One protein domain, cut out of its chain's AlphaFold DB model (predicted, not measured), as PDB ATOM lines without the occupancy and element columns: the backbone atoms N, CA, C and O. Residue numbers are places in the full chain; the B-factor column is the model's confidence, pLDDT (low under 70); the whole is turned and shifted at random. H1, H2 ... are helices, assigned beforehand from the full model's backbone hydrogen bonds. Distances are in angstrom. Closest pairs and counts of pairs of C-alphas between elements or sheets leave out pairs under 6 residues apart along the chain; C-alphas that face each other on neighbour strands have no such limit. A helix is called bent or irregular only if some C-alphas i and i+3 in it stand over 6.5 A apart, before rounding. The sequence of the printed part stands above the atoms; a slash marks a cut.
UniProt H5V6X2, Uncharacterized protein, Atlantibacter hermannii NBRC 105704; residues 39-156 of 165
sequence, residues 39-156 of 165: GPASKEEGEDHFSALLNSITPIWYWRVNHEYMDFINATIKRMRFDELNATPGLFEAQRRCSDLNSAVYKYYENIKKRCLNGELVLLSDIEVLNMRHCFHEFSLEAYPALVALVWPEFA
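This is residues 39 to 156 of the 165 residues of an uncharacterized protein of Atlantibacter hermannii NBRC 105704 (UniProt H5V6X2). A slender rod of helices: the long helix H4 and the bent helix H5 fold back on each other as a helical hairpin, and H1 and H2 run one after the other in a zigzag along its length. H1 packs on the closing part of H4, H2 packs on the arm H5a, and the short H3 lies at the far end of the rod, near where H4 begins. The printed part has 118 residues with five named helices, H1 H2 H3 H4 H5 in that order, and no named strand; the class is all helix. The whole is loose, with a radius of gyration of the C-alphas of 17.4 A, and spans 59 by 22 by 21 A.

H1, residues 43 to 57, begins with C-alpha 43 at (-32.502, -18.799, -0.839) and is 21.0 A long. H2, residues 62 to 75, measures 19.7 A, and H3, residues 82 to 87, 8.6 A. H4, residues 91 to 117, is the longest at 39.3 A and begins with C-alpha 91 at (-1.084, 11.242, -6.915). H5, residues 127 to 151, was assigned as one helix by its hydrogen bonds but is bent, with C-alphas 141 and 144 being 6.9 A apart. Its arms are H5a, residues 127 to 141, 20.9 A long, and H5b, residues 144 to 151, 11.0 A long and ending with C-alpha 151 at (-1.624, 12.134, -14.638).

Residues 112 to 117 of H4 touch H1, the closest C-alphas being those of Gly 46 and Cys 116 at 4.5 A; the two run opposite ways at a steep tilt of 35.0 degrees, only just past shallow. With residues 62 to 66, H2 touches H5a, the closest C-alphas being those of Val 65 and Ser 140 at 6.2 A, at a steep tilt of 56 degrees. H3 is close to H4 but not clearly touching it, the closest C-alphas being those of Leu 85 and Leu 91 at 7.3 A. H4 and H5a form a hairpin, opposite ways at a shallow tilt of 33 degrees, only just short of steep; their closest C-alphas, of Val 105 and Met 132, are 5.5 A apart. Residues 91 to 98 of H4 touch H5b, opposite ways at a shallow tilt of 23 degrees, the closest C-alphas being those of Ala 94 and Leu 147 at 5.4 A. H1 and H2 are apart. In H1, H2, H3, H4, H5a and H5b every O i to N i+4 pair is within hydrogen-bond range.

The C-alphas of Gly 39 and Asp 83 are the two farthest apart, at 59.7 A. The printed part has no cut, and no link between helices is long. The mean pLDDT of the printed part is 92.9, and residue 39 alone is under 70.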
ATOM      1  N   GLY A  39     -42.031 -12.731   6.019       64.50
ATOM      2  CA  GLY A  39     -41.143 -13.719   6.637       64.50
ATOM      3  C   GLY A  39     -39.898 -14.004   5.779       64.50
ATOM      4  O   GLY A  39     -39.856 -13.598   4.617       64.50
ATOM      5  N   PRO A  40     -38.886 -14.689   6.339       75.12
ATOM      6  CA  PRO A  40     -37.604 -14.886   5.668       75.12
ATOM      7  C   PRO A  40     -37.803 -15.494   4.277       75.12
ATOM      8  O   PRO A  40     -38.483 -16.514   4.139       75.12
ATOM      9  N   ALA A  41     -37.222 -14.850   3.266       79.56
ATOM     10  CA  ALA A  41     -37.262 -15.326   1.893       79.56
ATOM     11  C   ALA A  41     -36.506 -16.653   1.769       79.56
ATOM     12  O   ALA A  41     -35.551 -16.929   2.506       79.56
ATOM     13  N   SER A  42     -36.920 -17.484   0.818       88.00
ATOM     14  CA  SER A  42     -36.119 -18.638   0.424       88.00
ATOM     15  C   SER A  42     -34.789 -18.189  -0.194       88.00
ATOM     16  O   SER A  42     -34.628 -17.051  -0.634       88.00
ATOM     17  N   LYS A  43     -33.812 -19.099  -0.248       88.19
ATOM     18  CA  LYS A  43     -32.502 -18.799  -0.839       88.19
ATOM     19  C   LYS A  43     -32.614 -18.365  -2.311       88.19
ATOM     20  O   LYS A  43     -31.912 -17.446  -2.713       88.19
ATOM     21  N   GLU A  44     -33.487 -19.013  -3.082       90.12
ATOM     22  CA  GLU A  44     -33.734 -18.701  -4.499       90.12
ATOM     23  C   GLU A  44     -34.347 -17.303  -4.659       90.12
ATOM     24  O   GLU A  44     -33.800 -16.471  -5.379       90.12
ATOM     25  N   GLU A  45     -35.385 -16.985  -3.878       90.56
ATOM     26  CA  GLU A  45     -35.969 -15.635  -3.844       90.56
ATOM     27  C   GLU A  45     -34.944 -14.569  -3.423       90.56
ATOM     28  O   GLU A  45     -34.965 -13.451  -3.934       90.56
ATOM     29  N   GLY A  46     -34.025 -14.903  -2.512       90.12
ATOM     30  CA  GLY A  46     -32.926 -14.030  -2.109       90.12
ATOM     31  C   GLY A  46     -31.924 -13.750  -3.236       90.12
ATOM     32  O   GLY A  46     -31.485 -12.609  -3.397       90.12
ATOM     33  N   GLU A  47     -31.564 -14.758  -4.036       92.62
ATOM     34  CA  GLU A  47     -30.675 -14.601  -5.201       92.62
ATOM     35  C   GLU A  47     -31.314 -13.735  -6.295       92.62
ATOM     36  O   GLU A  47     -30.662 -12.827  -6.832       92.62
ATOM     37  N   ASP A  48     -32.599 -13.956  -6.569       94.19
ATOM     38  CA  ASP A  48     -33.374 -13.163  -7.523       94.19
ATOM     39  C   ASP A  48     -33.534 -11.715  -7.051       94.19
ATOM     40  O   ASP A  48     -33.276 -10.774  -7.811       94.19
ATOM     41  N   HIS A  49     -33.879 -11.519  -5.772       93.62
ATOM     42  CA  HIS A  49     -34.003 -10.191  -5.166       93.62
ATOM     43  C   HIS A  49     -32.680  -9.432  -5.208       93.62
ATOM     44  O   HIS A  49     -32.644  -8.276  -5.620       93.62
ATOM     45  N   PHE A  50     -31.572 -10.083  -4.845       95.50
ATOM     46  CA  PHE A  50     -30.241  -9.487  -4.931       95.50
ATOM     47  C   PHE A  50     -29.895  -9.047  -6.358       95.50
ATOM     48  O   PHE A  50     -29.411  -7.933  -6.567       95.50
ATOM     49  N   SER A  51     -30.172  -9.900  -7.345       94.25
ATOM     50  CA  SER A  51     -29.898  -9.610  -8.753       94.25
ATOM     51  C   SER A  51     -30.734  -8.431  -9.261       94.25
ATOM     52  O   SER A  51     -30.205  -7.526  -9.911       94.25
ATOM     53  N   ALA A  52     -32.025  -8.394  -8.921       94.88
ATOM     54  CA  ALA A  52     -32.916  -7.283  -9.248       94.88
ATOM     55  C   ALA A  52     -32.473  -5.977  -8.569       94.88
ATOM     56  O   ALA A  52     -32.375  -4.934  -9.225       94.88
ATOM     57  N   LEU A  53     -32.136  -6.045  -7.278       94.75
ATOM     58  CA  LEU A  53     -31.650  -4.919  -6.489       94.75
ATOM     59  C   LEU A  53     -30.381  -4.331  -7.109       94.75
ATOM     60  O   LEU A  53     -30.343  -3.134  -7.392       94.75
ATOM     61  N   LEU A  54     -29.374  -5.156  -7.397       94.06
ATOM     62  CA  LEU A  54     -28.127  -4.676  -7.985       94.06
ATOM     63  C   LEU A  54     -28.301  -4.048  -9.359       94.06
ATOM     64  O   LEU A  54     -27.722  -2.990  -9.617       94.06
ATOM     65  N   ASN A  55     -29.111  -4.660 -10.220       93.31
ATOM     66  CA  ASN A  55     -29.417  -4.091 -11.528       93.31
ATOM     67  C   ASN A  55     -30.132  -2.739 -11.407       93.31
ATOM     68  O   ASN A  55     -29.903  -1.854 -12.226       93.31
ATOM     69  N   SER A  56     -30.958  -2.552 -10.373       93.88
ATOM     70  CA  SER A  56     -31.663  -1.286 -10.147       93.88
ATOM     71  C   SER A  56     -30.751  -0.157  -9.652       93.88
ATOM     72  O   SER A  56     -30.967   1.003 -10.005       93.88
ATOM     73  N   ILE A  57     -29.730  -0.473  -8.845       93.94
ATOM     74  CA  ILE A  57     -28.875   0.542  -8.212       93.94
ATOM     75  C   ILE A  57     -27.594   0.841  -8.983       93.94
ATOM     76  O   ILE A  57     -27.010   1.905  -8.773       93.94
ATOM     77  N   THR A  58     -27.137  -0.080  -9.834       93.94
ATOM     78  CA  THR A  58     -25.868   0.060 -10.557       93.94
ATOM     79  C   THR A  58     -26.060   0.961 -11.775       93.94
ATOM     80  O   THR A  58     -26.796   0.597 -12.694       93.94
ATOM     81  N   PRO A  59     -25.393   2.126 -11.846       92.44
ATOM     82  CA  PRO A  59     -25.482   2.977 -13.023       92.44
ATOM     83  C   PRO A  59     -24.917   2.270 -14.261       92.44
ATOM     84  O   PRO A  59     -23.865   1.639 -14.194       92.44
ATOM     85  N   ILE A  60     -25.561   2.440 -15.421       90.44
ATOM     86  CA  ILE A  60     -25.160   1.787 -16.687       90.44
ATOM     87  C   ILE A  60     -23.692   2.078 -17.044       90.44
ATOM     88  O   ILE A  60     -22.983   1.224 -17.572       90.44
ATOM     89  N   TRP A  61     -23.218   3.289 -16.746       87.50
ATOM     90  CA  TRP A  61     -21.851   3.717 -17.034       87.50
ATOM     91  C   TRP A  61     -20.809   3.181 -16.043       87.50
ATOM     92  O   TRP A  61     -19.623   3.218 -16.364       87.50
ATOM     93  N   TYR A  62     -21.212   2.674 -14.870       92.12
ATOM     94  CA  TYR A  62     -20.283   2.298 -13.800       92.12
ATOM     95  C   TYR A  62     -19.284   1.237 -14.257       92.12
ATOM     96  O   TYR A  62     -18.081   1.408 -14.079       92.12
ATOM     97  N   TRP A  63     -19.763   0.178 -14.915       90.81
ATOM     98  CA  TRP A  63     -18.908  -0.916 -15.378       90.81
ATOM     99  C   TRP A  63     -17.833  -0.455 -16.356       90.81
ATOM    100  O   TRP A  63     -16.686  -0.887 -16.257       90.81
ATOM    101  N   ARG A  64     -18.189   0.460 -17.263       93.69
ATOM    102  CA  ARG A  64     -17.234   1.049 -18.201       93.69
ATOM    103  C   ARG A  64     -16.158   1.825 -17.448       93.69
ATOM    104  O   ARG A  64     -14.982   1.553 -17.638       93.69
ATOM    105  N   VAL A  65     -16.563   2.733 -16.559       93.44
ATOM    106  CA  VAL A  65     -15.623   3.563 -15.791       93.44
ATOM    107  C   VAL A  65     -14.734   2.709 -14.882       93.44
ATOM    108  O   VAL A  65     -13.548   2.982 -14.736       93.44
ATOM    109  N   ASN A  66     -15.279   1.646 -14.288       94.12
ATOM    110  CA  ASN A  66     -14.506   0.714 -13.475       94.12
ATOM    111  C   ASN A  66     -13.432  -0.010 -14.301       94.12
ATOM    112  O   ASN A  66     -12.283  -0.093 -13.869       94.12
ATOM    113  N   HIS A  67     -13.782  -0.473 -15.503       94.00
ATOM    114  CA  HIS A  67     -12.825  -1.091 -16.418       94.00
ATOM    115  C   HIS A  67     -11.741  -0.098 -16.860       94.00
ATOM    116  O   HIS A  67     -10.554  -0.405 -16.775       94.00
ATOM    117  N   GLU A  68     -12.135   1.116 -17.256       94.31
ATOM    118  CA  GLU A  68     -11.209   2.198 -17.617       94.31
ATOM    119  C   GLU A  68     -10.242   2.527 -16.470       94.31
ATOM    120  O   GLU A  68      -9.045   2.703 -16.694       94.31
ATOM    121  N   TYR A  69     -10.726   2.548 -15.225       95.25
ATOM    122  CA  TYR A  69      -9.883   2.720 -14.044       95.25
ATOM    123  C   TYR A  69      -8.859   1.593 -13.880       95.25
ATOM    124  O   TYR A  69      -7.680   1.867 -13.639       95.25
ATOM    125  N   MET A  70      -9.278   0.333 -14.017       94.94
ATOM    126  CA  MET A  70      -8.366  -0.811 -13.898       94.94
ATOM    127  C   MET A  70      -7.273  -0.769 -14.967       94.94
ATOM    128  O   MET A  70      -6.095  -0.975 -14.654       94.94
ATOM    129  N   ASP A  71      -7.646  -0.457 -16.207       95.50
ATOM    130  CA  ASP A  71      -6.702  -0.298 -17.310       95.50
ATOM    131  C   ASP A  71      -5.744   0.859 -17.050       95.50
ATOM    132  O   ASP A  71      -4.531   0.689 -17.151       95.50
ATOM    133  N   PHE A  72      -6.263   2.010 -16.627       94.56
ATOM    134  CA  PHE A  72      -5.467   3.187 -16.305       94.56
ATOM    135  C   PHE A  72      -4.436   2.910 -15.199       94.56
ATOM    136  O   PHE A  72      -3.259   3.247 -15.331       94.56
ATOM    137  N   ILE A  73      -4.827   2.221 -14.126       94.75
ATOM    138  CA  ILE A  73      -3.897   1.843 -13.055       94.75
ATOM    139  C   ILE A  73      -2.789   0.925 -13.586       94.75
ATOM    140  O   ILE A  73      -1.615   1.119 -13.266       94.75
ATOM    141  N   ASN A  74      -3.147  -0.084 -14.381       94.88
ATOM    142  CA  ASN A  74      -2.206  -1.105 -14.842       94.88
ATOM    143  C   ASN A  74      -1.289  -0.628 -15.974       94.88
ATOM    144  O   ASN A  74      -0.112  -0.991 -16.002       94.88
ATOM    145  N   ALA A  75      -1.821   0.150 -16.912       93.44
ATOM    146  CA  ALA A  75      -1.101   0.628 -18.084       93.44
ATOM    147  C   ALA A  75      -0.334   1.925 -17.815       93.44
ATOM    148  O   ALA A  75       0.692   2.147 -18.456       93.44
ATOM    149  N   THR A  76      -0.790   2.739 -16.860       91.88
ATOM    150  CA  THR A  76      -0.222   4.064 -16.601       91.88
ATOM    151  C   THR A  76       0.488   4.098 -15.254       91.88
ATOM    152  O   THR A  76       1.715   4.054 -15.218       91.88
ATOM    153  N   ILE A  77      -0.246   4.091 -14.136       90.62
ATOM    154  CA  ILE A  77       0.345   4.333 -12.805       90.62
ATOM    155  C   ILE A  77       1.396   3.279 -12.439       90.62
ATOM    156  O   ILE A  77       2.495   3.622 -12.012       90.62
ATOM    157  N   LYS A  78       1.111   1.988 -12.649       92.75
ATOM    158  CA  LYS A  78       2.068   0.908 -12.341       92.75
ATOM    159  C   LYS A  78       3.303   0.893 -13.248       92.75
ATOM    160  O   LYS A  78       4.258   0.187 -12.934       92.75
ATOM    161  N   ARG A  79       3.278   1.611 -14.374       92.25
ATOM    162  CA  ARG A  79       4.394   1.695 -15.330       92.25
ATOM    163  C   ARG A  79       5.199   2.987 -15.211       92.25
ATOM    164  O   ARG A  79       6.243   3.084 -15.854       92.25
ATOM    165  N   MET A  80       4.741   3.946 -14.409       90.12
ATOM    166  CA  MET A  80       5.484   5.172 -14.134       90.12
ATOM    167  C   MET A  80       6.798   4.872 -13.428       90.12
ATOM    168  O   MET A  80       6.899   3.971 -12.587       90.12
ATOM    169  N   ARG A  81       7.814   5.666 -13.756       89.88
ATOM    170  CA  ARG A  81       9.103   5.607 -13.072       89.88
ATOM    171  C   ARG A  81       9.007   6.292 -11.707       89.88
ATOM    172  O   ARG A  81       8.122   7.103 -11.443       89.88
ATOM    173  N   PHE A  82       9.934   5.963 -10.810       86.62
ATOM    174  CA  PHE A  82       9.921   6.490  -9.443       86.62
ATOM    175  C   PHE A  82      10.050   8.024  -9.390       86.62
ATOM    176  O   PHE A  82       9.464   8.664  -8.521       86.62
ATOM    177  N   ASP A  83      10.787   8.627 -10.320       89.12
ATOM    178  CA  ASP A  83      10.889  10.080 -10.477       89.12
ATOM    179  C   ASP A  83       9.549  10.714 -10.877       89.12
ATOM    180  O   ASP A  83       9.160  11.717 -10.287       89.12
ATOM    181  N   GLU A  84       8.806  10.100 -11.797       86.19
ATOM    182  CA  GLU A  84       7.487  10.576 -12.247       86.19
ATOM    183  C   GLU A  84       6.430  10.500 -11.134       86.19
ATOM    184  O   GLU A  84       5.652  11.439 -10.940       86.19
ATOM    185  N   LEU A  85       6.447   9.414 -10.352       87.19
ATOM    186  CA  LEU A  85       5.543   9.227  -9.213       87.19
ATOM    187  C   LEU A  85       5.747  10.294  -8.131       87.19
ATOM    188  O   LEU A  85       4.775  10.813  -7.589       87.19
ATOM    189  N   ASN A  86       7.001  10.642  -7.824       86.81
ATOM    190  CA  ASN A  86       7.310  11.665  -6.821       86.81
ATOM    191  C   ASN A  86       7.163  13.094  -7.356       86.81
ATOM    192  O   ASN A  86       6.941  14.017  -6.574       86.81
ATOM    193  N   ALA A  87       7.286  13.286  -8.671       88.62
ATOM    194  CA  ALA A  87       7.113  14.585  -9.310       88.62
ATOM    195  C   ALA A  87       5.643  15.015  -9.433       88.62
ATOM    196  O   ALA A  87       5.402  16.180  -9.733       88.62
ATOM    197  N   THR A  88       4.680  14.114  -9.193       89.62
ATOM    198  CA  THR A  88       3.237  14.384  -9.311       89.62
ATOM    199  C   THR A  88       2.601  14.539  -7.921       89.62
ATOM    200  O   THR A  88       2.291  13.537  -7.266       89.62
ATOM    201  N   PRO A  89       2.386  15.772  -7.421       90.38
ATOM    202  CA  PRO A  89       1.828  15.987  -6.088       90.38
ATOM    203  C   PRO A  89       0.397  15.448  -5.981       90.38
ATOM    204  O   PRO A  89      -0.404  15.600  -6.899       90.38
ATOM    205  N   GLY A  90       0.060  14.827  -4.848       91.88
ATOM    206  CA  GLY A  90      -1.295  14.325  -4.576       91.88
ATOM    207  C   GLY A  90      -1.680  13.025  -5.298       91.88
ATOM    208  O   GLY A  90      -2.750  12.483  -5.027       91.88
ATOM    209  N   LEU A  91      -0.810  12.470  -6.156       93.62
ATOM    210  CA  LEU A  91      -1.084  11.242  -6.915       93.62
ATOM    211  C   LEU A  91      -1.450  10.058  -6.009       93.62
ATOM    212  O   LEU A  91      -2.452   9.384  -6.240       93.62
ATOM    213  N   PHE A  92      -0.665   9.821  -4.955       92.25
ATOM    214  CA  PHE A  92      -0.895   8.699  -4.042       92.25
ATOM    215  C   PHE A  92      -2.199   8.833  -3.251       92.25
ATOM    216  O   PHE A  92      -2.880   7.835  -3.022       92.25
ATOM    217  N   GLU A  93      -2.574  10.049  -2.856       95.19
ATOM    218  CA  GLU A  93      -3.832  10.304  -2.146       95.19
ATOM    219  C   GLU A  93      -5.032  10.091  -3.070       95.19
ATOM    220  O   GLU A  93      -5.977   9.390  -2.703       95.19
ATOM    221  N   ALA A  94      -4.968  10.612  -4.300       95.75
ATOM    222  CA  ALA A  94      -6.006  10.417  -5.308       95.75
ATOM    223  C   ALA A  94      -6.157   8.936  -5.699       95.75
ATOM    224  O   ALA A  94      -7.275   8.416  -5.780       95.75
ATOM    225  N   GLN A  95      -5.038   8.227  -5.876       95.38
ATOM    226  CA  GLN A  95      -5.032   6.791  -6.152       95.38
ATOM    227  C   GLN A  95      -5.635   6.005  -4.985       95.38
ATOM    228  O   GLN A  95      -6.456   5.110  -5.197       95.38
ATOM    229  N   ARG A  96      -5.255   6.344  -3.749       95.94
ATOM    230  CA  ARG A  96      -5.790   5.706  -2.546       95.94
ATOM    231  C   ARG A  96      -7.293   5.928  -2.418       95.94
ATOM    232  O   ARG A  96      -8.003   4.957  -2.197       95.94
ATOM    233  N   ARG A  97      -7.789   7.149  -2.649       97.31
ATOM    234  CA  ARG A  97      -9.233   7.444  -2.650       97.31
ATOM    235  C   ARG A  97      -9.990   6.561  -3.646       97.31
ATOM    236  O   ARG A  97     -11.009   5.976  -3.289       97.31
ATOM    237  N   CYS A  98      -9.474   6.407  -4.869       96.81
ATOM    238  CA  CYS A  98     -10.073   5.514  -5.868       96.81
ATOM    239  C   CYS A  98     -10.075   4.050  -5.405       96.81
ATOM    240  O   CYS A  98     -11.081   3.355  -5.551       96.81
ATOM    241  N   SER A  99      -8.962   3.588  -4.830       96.19
ATOM    242  CA  SER A  99      -8.839   2.232  -4.293       96.19
ATOM    243  C   SER A  99      -9.826   1.976  -3.155       96.19
ATOM    244  O   SER A  99     -10.523   0.966  -3.181       96.19
ATOM    245  N   ASP A 100      -9.918   2.890  -2.188       97.50
ATOM    246  CA  ASP A 100     -10.790   2.766  -1.019       97.50
ATOM    247  C   ASP A 100     -12.270   2.718  -1.434       97.50
ATOM    248  O   ASP A 100     -13.010   1.847  -0.970       97.50
ATOM    249  N   LEU A 101     -12.694   3.578  -2.369       97.31
ATOM    250  CA  LEU A 101     -14.056   3.567  -2.919       97.31
ATOM    251  C   LEU A 101     -14.364   2.270  -3.671       97.31
ATOM    252  O   LEU A 101     -15.408   1.657  -3.449       97.31
ATOM    253  N   ASN A 102     -13.449   1.820  -4.531       94.38
ATOM    254  CA  ASN A 102     -13.637   0.589  -5.290       94.38
ATOM    255  C   ASN A 102     -13.703  -0.638  -4.361       94.38
ATOM    256  O   ASN A 102     -14.573  -1.489  -4.513       94.38
ATOM    257  N   SER A 103     -12.844  -0.706  -3.339       95.62
ATOM    258  CA  SER A 103     -12.902  -1.750  -2.311       95.62
ATOM    259  C   SER A 103     -14.185  -1.689  -1.475       95.62
ATOM    260  O   SER A 103     -14.740  -2.739  -1.141       95.62
ATOM    261  N   ALA A 104     -14.692  -0.493  -1.161       97.12
ATOM    262  CA  ALA A 104     -15.951  -0.326  -0.439       97.12
ATOM    263  C   ALA A 104     -17.143  -0.889  -1.227       97.12
ATOM    264  O   ALA A 104     -17.975  -1.582  -0.642       97.12
ATOM    265  N   VAL A 105     -17.189  -0.682  -2.549       95.69
ATOM    266  CA  VAL A 105     -18.224  -1.266  -3.419       95.69
ATOM    267  C   VAL A 105     -18.264  -2.789  -3.290       95.69
ATOM    268  O   VAL A 105     -19.336  -3.347  -3.061       95.69
ATOM    269  N   TYR A 106     -17.115  -3.470  -3.385       94.25
ATOM    270  CA  TYR A 106     -17.066  -4.931  -3.236       94.25
ATOM    271  C   TYR A 106     -17.520  -5.389  -1.850       94.25
ATOM    272  O   TYR A 106     -18.222  -6.391  -1.725       94.25
ATOM    273  N   LYS A 107     -17.159  -4.643  -0.803       97.44
ATOM    274  CA  LYS A 107     -17.583  -4.950   0.564       97.44
ATOM    275  C   LYS A 107     -19.104  -4.862   0.722       97.44
ATOM    276  O   LYS A 107     -19.702  -5.782   1.275       97.44
ATOM    277  N   TYR A 108     -19.724  -3.786   0.237       97.69
ATOM    278  CA  TYR A 108     -21.180  -3.637   0.301       97.69
ATOM    279  C   TYR A 108     -21.890  -4.684  -0.555       97.69
ATOM    280  O   TYR A 108     -22.841  -5.299  -0.081       97.69
ATOM    281  N   TYR A 109     -21.385  -4.958  -1.761       96.25
ATOM    282  CA  TYR A 109     -21.899  -6.017  -2.630       96.25
ATOM    283  C   TYR A 109     -21.972  -7.363  -1.895       96.25
ATOM    284  O   TYR A 109     -23.033  -7.985  -1.851       96.25
ATOM    285  N   GLU A 110     -20.867  -7.802  -1.284       96.88
ATOM    286  CA  GLU A 110     -20.799  -9.101  -0.602       96.88
ATOM    287  C   GLU A 110     -21.684  -9.147   0.648       96.88
ATOM    288  O   GLU A 110     -22.347 -10.155   0.903       96.88
ATOM    289  N   ASN A 111     -21.748  -8.053   1.411       97.44
ATOM    290  CA  ASN A 111     -22.621  -7.960   2.579       97.44
ATOM    291  C   ASN A 111     -24.100  -8.058   2.195       97.44
ATOM    292  O   ASN A 111     -24.822  -8.886   2.756       97.44
ATOM    293  N   ILE A 112     -24.536  -7.267   1.211       97.06
ATOM    294  CA  ILE A 112     -25.916  -7.272   0.715       97.06
ATOM    295  C   ILE A 112     -26.253  -8.656   0.155       97.06
ATOM    296  O   ILE A 112     -27.279  -9.229   0.514       97.06
ATOM    297  N   LYS A 113     -25.358  -9.251  -0.644       96.38
ATOM    298  CA  LYS A 113     -25.528 -10.610  -1.171       96.38
ATOM    299  C   LYS A 113     -25.742 -11.622  -0.055       96.38
ATOM    300  O   LYS A 113     -26.687 -12.403  -0.096       96.38
ATOM    301  N   LYS A 114     -24.881 -11.601   0.963       96.69
ATOM    302  CA  LYS A 114     -24.969 -12.509   2.109       96.69
ATOM    303  C   LYS A 114     -26.288 -12.339   2.866       96.69
ATOM    304  O   LYS A 114     -26.868 -13.337   3.279       96.69
ATOM    305  N   ARG A 115     -26.756 -11.103   3.053       95.06
ATOM    306  CA  ARG A 115     -28.041 -10.798   3.703       95.06
ATOM    307  C   ARG A 115     -29.215 -11.364   2.905       95.06
ATOM    308  O   ARG A 115     -30.002 -12.124   3.465       95.06
ATOM    309  N   CYS A 116     -29.244 -11.127   1.594       94.31
ATOM    310  CA  CYS A 116     -30.251 -11.699   0.702       94.31
ATOM    311  C   CYS A 116     -30.259 -13.232   0.724       94.31
ATOM    312  O   CYS A 116     -31.310 -13.846   0.878       94.31
ATOM    313  N   LEU A 117     -29.083 -13.864   0.671       92.75
ATOM    314  CA  LEU A 117     -28.945 -15.323   0.754       92.75
ATOM    315  C   LEU A 117     -29.399 -15.917   2.098       92.75
ATOM    316  O   LEU A 117     -29.732 -17.100   2.157       92.75
ATOM    317  N   ASN A 118     -29.411 -15.114   3.165       93.81
ATOM    318  CA  ASN A 118     -29.907 -15.503   4.486       93.81
ATOM    319  C   ASN A 118     -31.410 -15.211   4.672       93.81
ATOM    320  O   ASN A 118     -31.918 -15.346   5.785       93.81
ATOM    321  N   GLY A 119     -32.113 -14.823   3.603       87.56
ATOM    322  CA  GLY A 119     -33.559 -14.607   3.592       87.56
ATOM    323  C   GLY A 119     -34.001 -13.168   3.866       87.56
ATOM    324  O   GLY A 119     -35.192 -12.933   4.059       87.56
ATOM    325  N   GLU A 120     -33.079 -12.200   3.893       91.88
ATOM    326  CA  GLU A 120     -33.422 -10.784   4.052       91.88
ATOM    327  C   GLU A 120     -33.718 -10.116   2.702       91.88
ATOM    328  O   GLU A 120     -32.869 -10.071   1.816       91.88
ATOM    329  N   LEU A 121     -34.896  -9.510   2.552       91.38
ATOM    330  CA  LEU A 121     -35.214  -8.683   1.386       91.38
ATOM    331  C   LEU A 121     -34.686  -7.259   1.594       91.38
ATOM    332  O   LEU A 121     -35.418  -6.366   2.015       91.38
ATOM    333  N   VAL A 122     -33.393  -7.057   1.326       92.88
ATOM    334  CA  VAL A 122     -32.721  -5.759   1.514       92.88
ATOM    335  C   VAL A 122     -33.420  -4.669   0.692       92.88
ATOM    336  O   VAL A 122     -33.601  -4.807  -0.519       92.88
ATOM    337  N   LEU A 123     -33.818  -3.584   1.355       91.81
ATOM    338  CA  LEU A 123     -34.558  -2.475   0.750       91.81
ATOM    339  C   LEU A 123     -33.633  -1.491   0.024       91.81
ATOM    340  O   LEU A 123     -32.438  -1.409   0.300       91.81
ATOM    341  N   LEU A 124     -34.200  -0.662  -0.856       91.81
ATOM    342  CA  LEU A 124     -33.452   0.435  -1.482       91.81
ATOM    343  C   LEU A 124     -33.001   1.512  -0.493       91.81
ATOM    344  O   LEU A 124     -32.018   2.212  -0.747       91.81
ATOM    345  N   SER A 125     -33.770   1.679   0.576       92.81
ATOM    346  CA  SER A 125     -33.500   2.594   1.678       92.81
ATOM    347  C   SER A 125     -32.454   2.056   2.660       92.81
ATOM    348  O   SER A 125     -32.048   2.783   3.568       92.81
ATOM    349  N   ASP A 126     -31.984   0.816   2.479       96.06
ATOM    350  CA  ASP A 126     -30.943   0.227   3.313       96.06
ATOM    351  C   ASP A 126     -29.638   1.030   3.244       96.06
ATOM    352  O   ASP A 126     -29.194   1.464   2.178       96.06
ATOM    353  N   ILE A 127     -28.992   1.207   4.395       95.75
ATOM    354  CA  ILE A 127     -27.791   2.036   4.508       95.75
ATOM    355  C   ILE A 127     -26.630   1.512   3.653       95.75
ATOM    356  O   ILE A 127     -25.898   2.312   3.074       95.75
ATOM    357  N   GLU A 128     -26.460   0.192   3.521       96.19
ATOM    358  CA  GLU A 128     -25.400  -0.381   2.686       96.19
ATOM    359  C   GLU A 128     -25.693  -0.151   1.203       96.19
ATOM    360  O   GLU A 128     -24.781   0.167   0.438       96.19
ATOM    361  N   VAL A 129     -26.968  -0.213   0.804       97.06
ATOM    362  CA  VAL A 129     -27.407   0.104  -0.561       97.06
ATOM    363  C   VAL A 129     -27.172   1.582  -0.879       97.06
ATOM    364  O   VAL A 129     -26.615   1.912  -1.930       97.06
ATOM    365  N   LEU A 130     -27.548   2.485   0.029       97.06
ATOM    366  CA  LEU A 130     -27.326   3.924  -0.129       97.06
ATOM    367  C   LEU A 130     -25.833   4.264  -0.210       97.06
ATOM    368  O   LEU A 130     -25.420   5.011  -1.100       97.06
ATOM    369  N   ASN A 131     -25.014   3.666   0.656       97.12
ATOM    370  CA  ASN A 131     -23.568   3.865   0.647       97.12
ATOM    371  C   ASN A 131     -22.927   3.323  -0.636       97.12
ATOM    372  O   ASN A 131     -22.085   3.994  -1.225       97.12
ATOM    373  N   MET A 132     -23.351   2.155  -1.120       97.00
ATOM    374  CA  MET A 132     -22.860   1.594  -2.383       97.00
ATOM    375  C   MET A 132     -23.197   2.503  -3.571       97.00
ATOM    376  O   MET A 132     -22.336   2.775  -4.410       97.00
ATOM    377  N   ARG A 133     -24.418   3.054  -3.606       96.06
ATOM    378  CA  ARG A 133     -24.822   4.050  -4.612       96.06
ATOM    379  C   ARG A 133     -23.975   5.314  -4.540       96.06
ATOM    380  O   ARG A 133     -23.601   5.838  -5.590       96.06
ATOM    381  N   HIS A 134     -23.669   5.795  -3.338       96.06
ATOM    382  CA  HIS A 134     -22.773   6.932  -3.152       96.06
ATOM    383  C   HIS A 134     -21.373   6.622  -3.691       96.06
ATOM    384  O   HIS A 134     -20.846   7.394  -4.487       96.06
ATOM    385  N   CYS A 135     -20.813   5.455  -3.353       96.94
ATOM    386  CA  CYS A 135     -19.508   5.029  -3.851       96.94
ATOM    387  C   CYS A 135     -19.460   4.977  -5.382       96.94
ATOM    388  O   CYS A 135     -18.475   5.434  -5.951       96.94
ATOM    389  N   PHE A 136     -20.510   4.496  -6.060       94.94
ATOM    390  CA  PHE A 136     -20.568   4.520  -7.527       94.94
ATOM    391  C   PHE A 136     -20.444   5.933  -8.102       94.94
ATOM    392  O   PHE A 136     -19.693   6.151  -9.053       94.94
ATOM    393  N   HIS A 137     -21.181   6.889  -7.534       94.44
ATOM    394  CA  HIS A 137     -21.172   8.271  -8.007       94.44
ATOM    395  C   HIS A 137     -19.837   8.943  -7.712       94.44
ATOM    396  O   HIS A 137     -19.201   9.454  -8.631       94.44
ATOM    397  N   GLU A 138     -19.383   8.889  -6.463       96.06
ATOM    398  CA  GLU A 138     -18.135   9.523  -6.048       96.06
ATOM    399  C   GLU A 138     -16.938   8.951  -6.819       96.06
ATOM    400  O   GLU A 138     -16.110   9.700  -7.338       96.06
ATOM    401  N   PHE A 139     -16.872   7.625  -6.969       96.25
ATOM    402  CA  PHE A 139     -15.795   6.968  -7.703       96.25
ATOM    403  C   PHE A 139     -15.732   7.445  -9.157       96.25
ATOM    404  O   PHE A 139     -14.670   7.847  -9.630       96.25
ATOM    405  N   SER A 140     -16.858   7.421  -9.870       93.38
ATOM    406  CA  SER A 140     -16.864   7.647 -11.317       93.38
ATOM    407  C   SER A 140     -16.975   9.104 -11.751       93.38
ATOM    408  O   SER A 140     -16.603   9.425 -12.884       93.38
ATOM    409  N   LEU A 141     -17.519   9.975 -10.903       92.12
ATOM    410  CA  LEU A 141     -17.724  11.387 -11.229       92.12
ATOM    411  C   LEU A 141     -16.655  12.291 -10.618       92.12
ATOM    412  O   LEU A 141     -16.363  13.328 -11.206       92.12
ATOM    413  N   GLU A 142     -16.046  11.887  -9.503       94.06
ATOM    414  CA  GLU A 142     -15.077  12.719  -8.790       94.06
ATOM    415  C   GLU A 142     -13.701  12.062  -8.713       94.06
ATOM    416  O   GLU A 142     -12.744  12.573  -9.294       94.06
ATOM    417  N   ALA A 143     -13.588  10.925  -8.021       96.25
ATOM    418  CA  ALA A 143     -12.293  10.368  -7.643       96.25
ATOM    419  C   ALA A 143     -11.474   9.920  -8.861       96.25
ATOM    420  O   ALA A 143     -10.325  10.340  -9.015       96.25
ATOM    421  N   TYR A 144     -12.065   9.114  -9.751       95.38
ATOM    422  CA  TYR A 144     -11.370   8.643 -10.946       95.38
ATOM    423  C   TYR A 144     -11.037   9.784 -11.924       95.38
ATOM    424  O   TYR A 144      -9.873   9.891 -12.309       95.38
ATOM    425  N   PRO A 145     -11.971  10.690 -12.284       94.38
ATOM    426  CA  PRO A 145     -11.634  11.845 -13.116       94.38
ATOM    427  C   PRO A 145     -10.540  12.742 -12.525       94.38
ATOM    428  O   PRO A 145      -9.674  13.199 -13.269       94.38
ATOM    429  N   ALA A 146     -10.536  12.970 -11.207       94.19
ATOM    430  CA  ALA A 146      -9.484  13.738 -10.545       94.19
ATOM    431  C   ALA A 146      -8.120  13.040 -10.646       94.19
ATOM    432  O   ALA A 146      -7.114  13.689 -10.925       94.19
ATOM    433  N   LEU A 147      -8.084  11.714 -10.480       95.62
ATOM    434  CA  LEU A 147      -6.868  10.926 -10.660       95.62
ATOM    435  C   LEU A 147      -6.345  11.002 -12.103       95.62
ATOM    436  O   LEU A 147      -5.145  11.177 -12.309       95.62
ATOM    437  N   VAL A 148      -7.234  10.900 -13.094       94.44
ATOM    438  CA  VAL A 148      -6.863  11.043 -14.508       94.44
ATOM    439  C   VAL A 148      -6.303  12.435 -14.773       94.44
ATOM    440  O   VAL A 148      -5.244  12.533 -15.374       94.44
ATOM    441  N   ALA A 149      -6.937  13.498 -14.275       93.62
ATOM    442  CA  ALA A 149      -6.475  14.871 -14.483       93.62
ATOM    443  C   ALA A 149      -5.086  15.157 -13.877       93.62
ATOM    444  O   ALA A 149      -4.364  16.005 -14.393       93.62
ATOM    445  N   LEU A 150      -4.696  14.456 -12.804       93.19
ATOM    446  CA  LEU A 150      -3.351  14.578 -12.227       93.19
ATOM    447  C   LEU A 150      -2.264  13.985 -13.128       93.19
ATOM    448  O   LEU A 150      -1.143  14.484 -13.152       93.19
ATOM    449  N   VAL A 151      -2.584  12.905 -13.836       92.06
ATOM    450  CA  VAL A 151      -1.624  12.134 -14.638       92.06
ATOM    451  C   VAL A 151      -1.641  12.549 -16.108       92.06
ATOM    452  O   VAL A 151      -0.590  12.642 -16.735       92.06
ATOM    453  N   TRP A 152      -2.832  12.793 -16.644       91.00
ATOM    454  CA  TRP A 152      -3.099  13.255 -17.999       91.00
ATOM    455  C   TRP A 152      -4.008  14.492 -17.962       91.00
ATOM    456  O   TRP A 152      -5.224  14.392 -18.179       91.00
ATOM    457  N   PRO A 153      -3.445  15.671 -17.658       88.94
ATOM    458  CA  PRO A 153      -4.211  16.911 -17.545       88.94
ATOM    459  C   PRO A 153      -4.960  17.280 -18.833       88.94
ATOM    460  O   PRO A 153      -6.013  17.909 -18.774       88.94
ATOM    461  N   GLU A 154      -4.478  16.847 -19.997       88.56
ATOM    462  CA  GLU A 154      -5.134  17.034 -21.292       88.56
ATOM    463  C   GLU A 154      -6.469  16.281 -21.434       88.56
ATOM    464  O   GLU A 154      -7.310  16.681 -22.239       88.56
ATOM    465  N   PHE A 155      -6.691  15.226 -20.644       86.00
ATOM    466  CA  PHE A 155      -7.947  14.469 -20.601       86.00
ATOM    467  C   PHE A 155      -8.825  14.853 -19.403       86.00
ATOM    468  O   PHE A 155      -9.824  14.181 -19.121       86.00
ATOM    469  N   ALA A 156      -8.486  15.933 -18.690       84.75
ATOM    470  CA  ALA A 156      -9.334  16.464 -17.632       84.75
ATOM    471  C   ALA A 156     -10.711  16.841 -18.197       84.75
ATOM    472  O   ALA A 156     -10.825  17.469 -19.254       84.75
TER     473      ALA A 156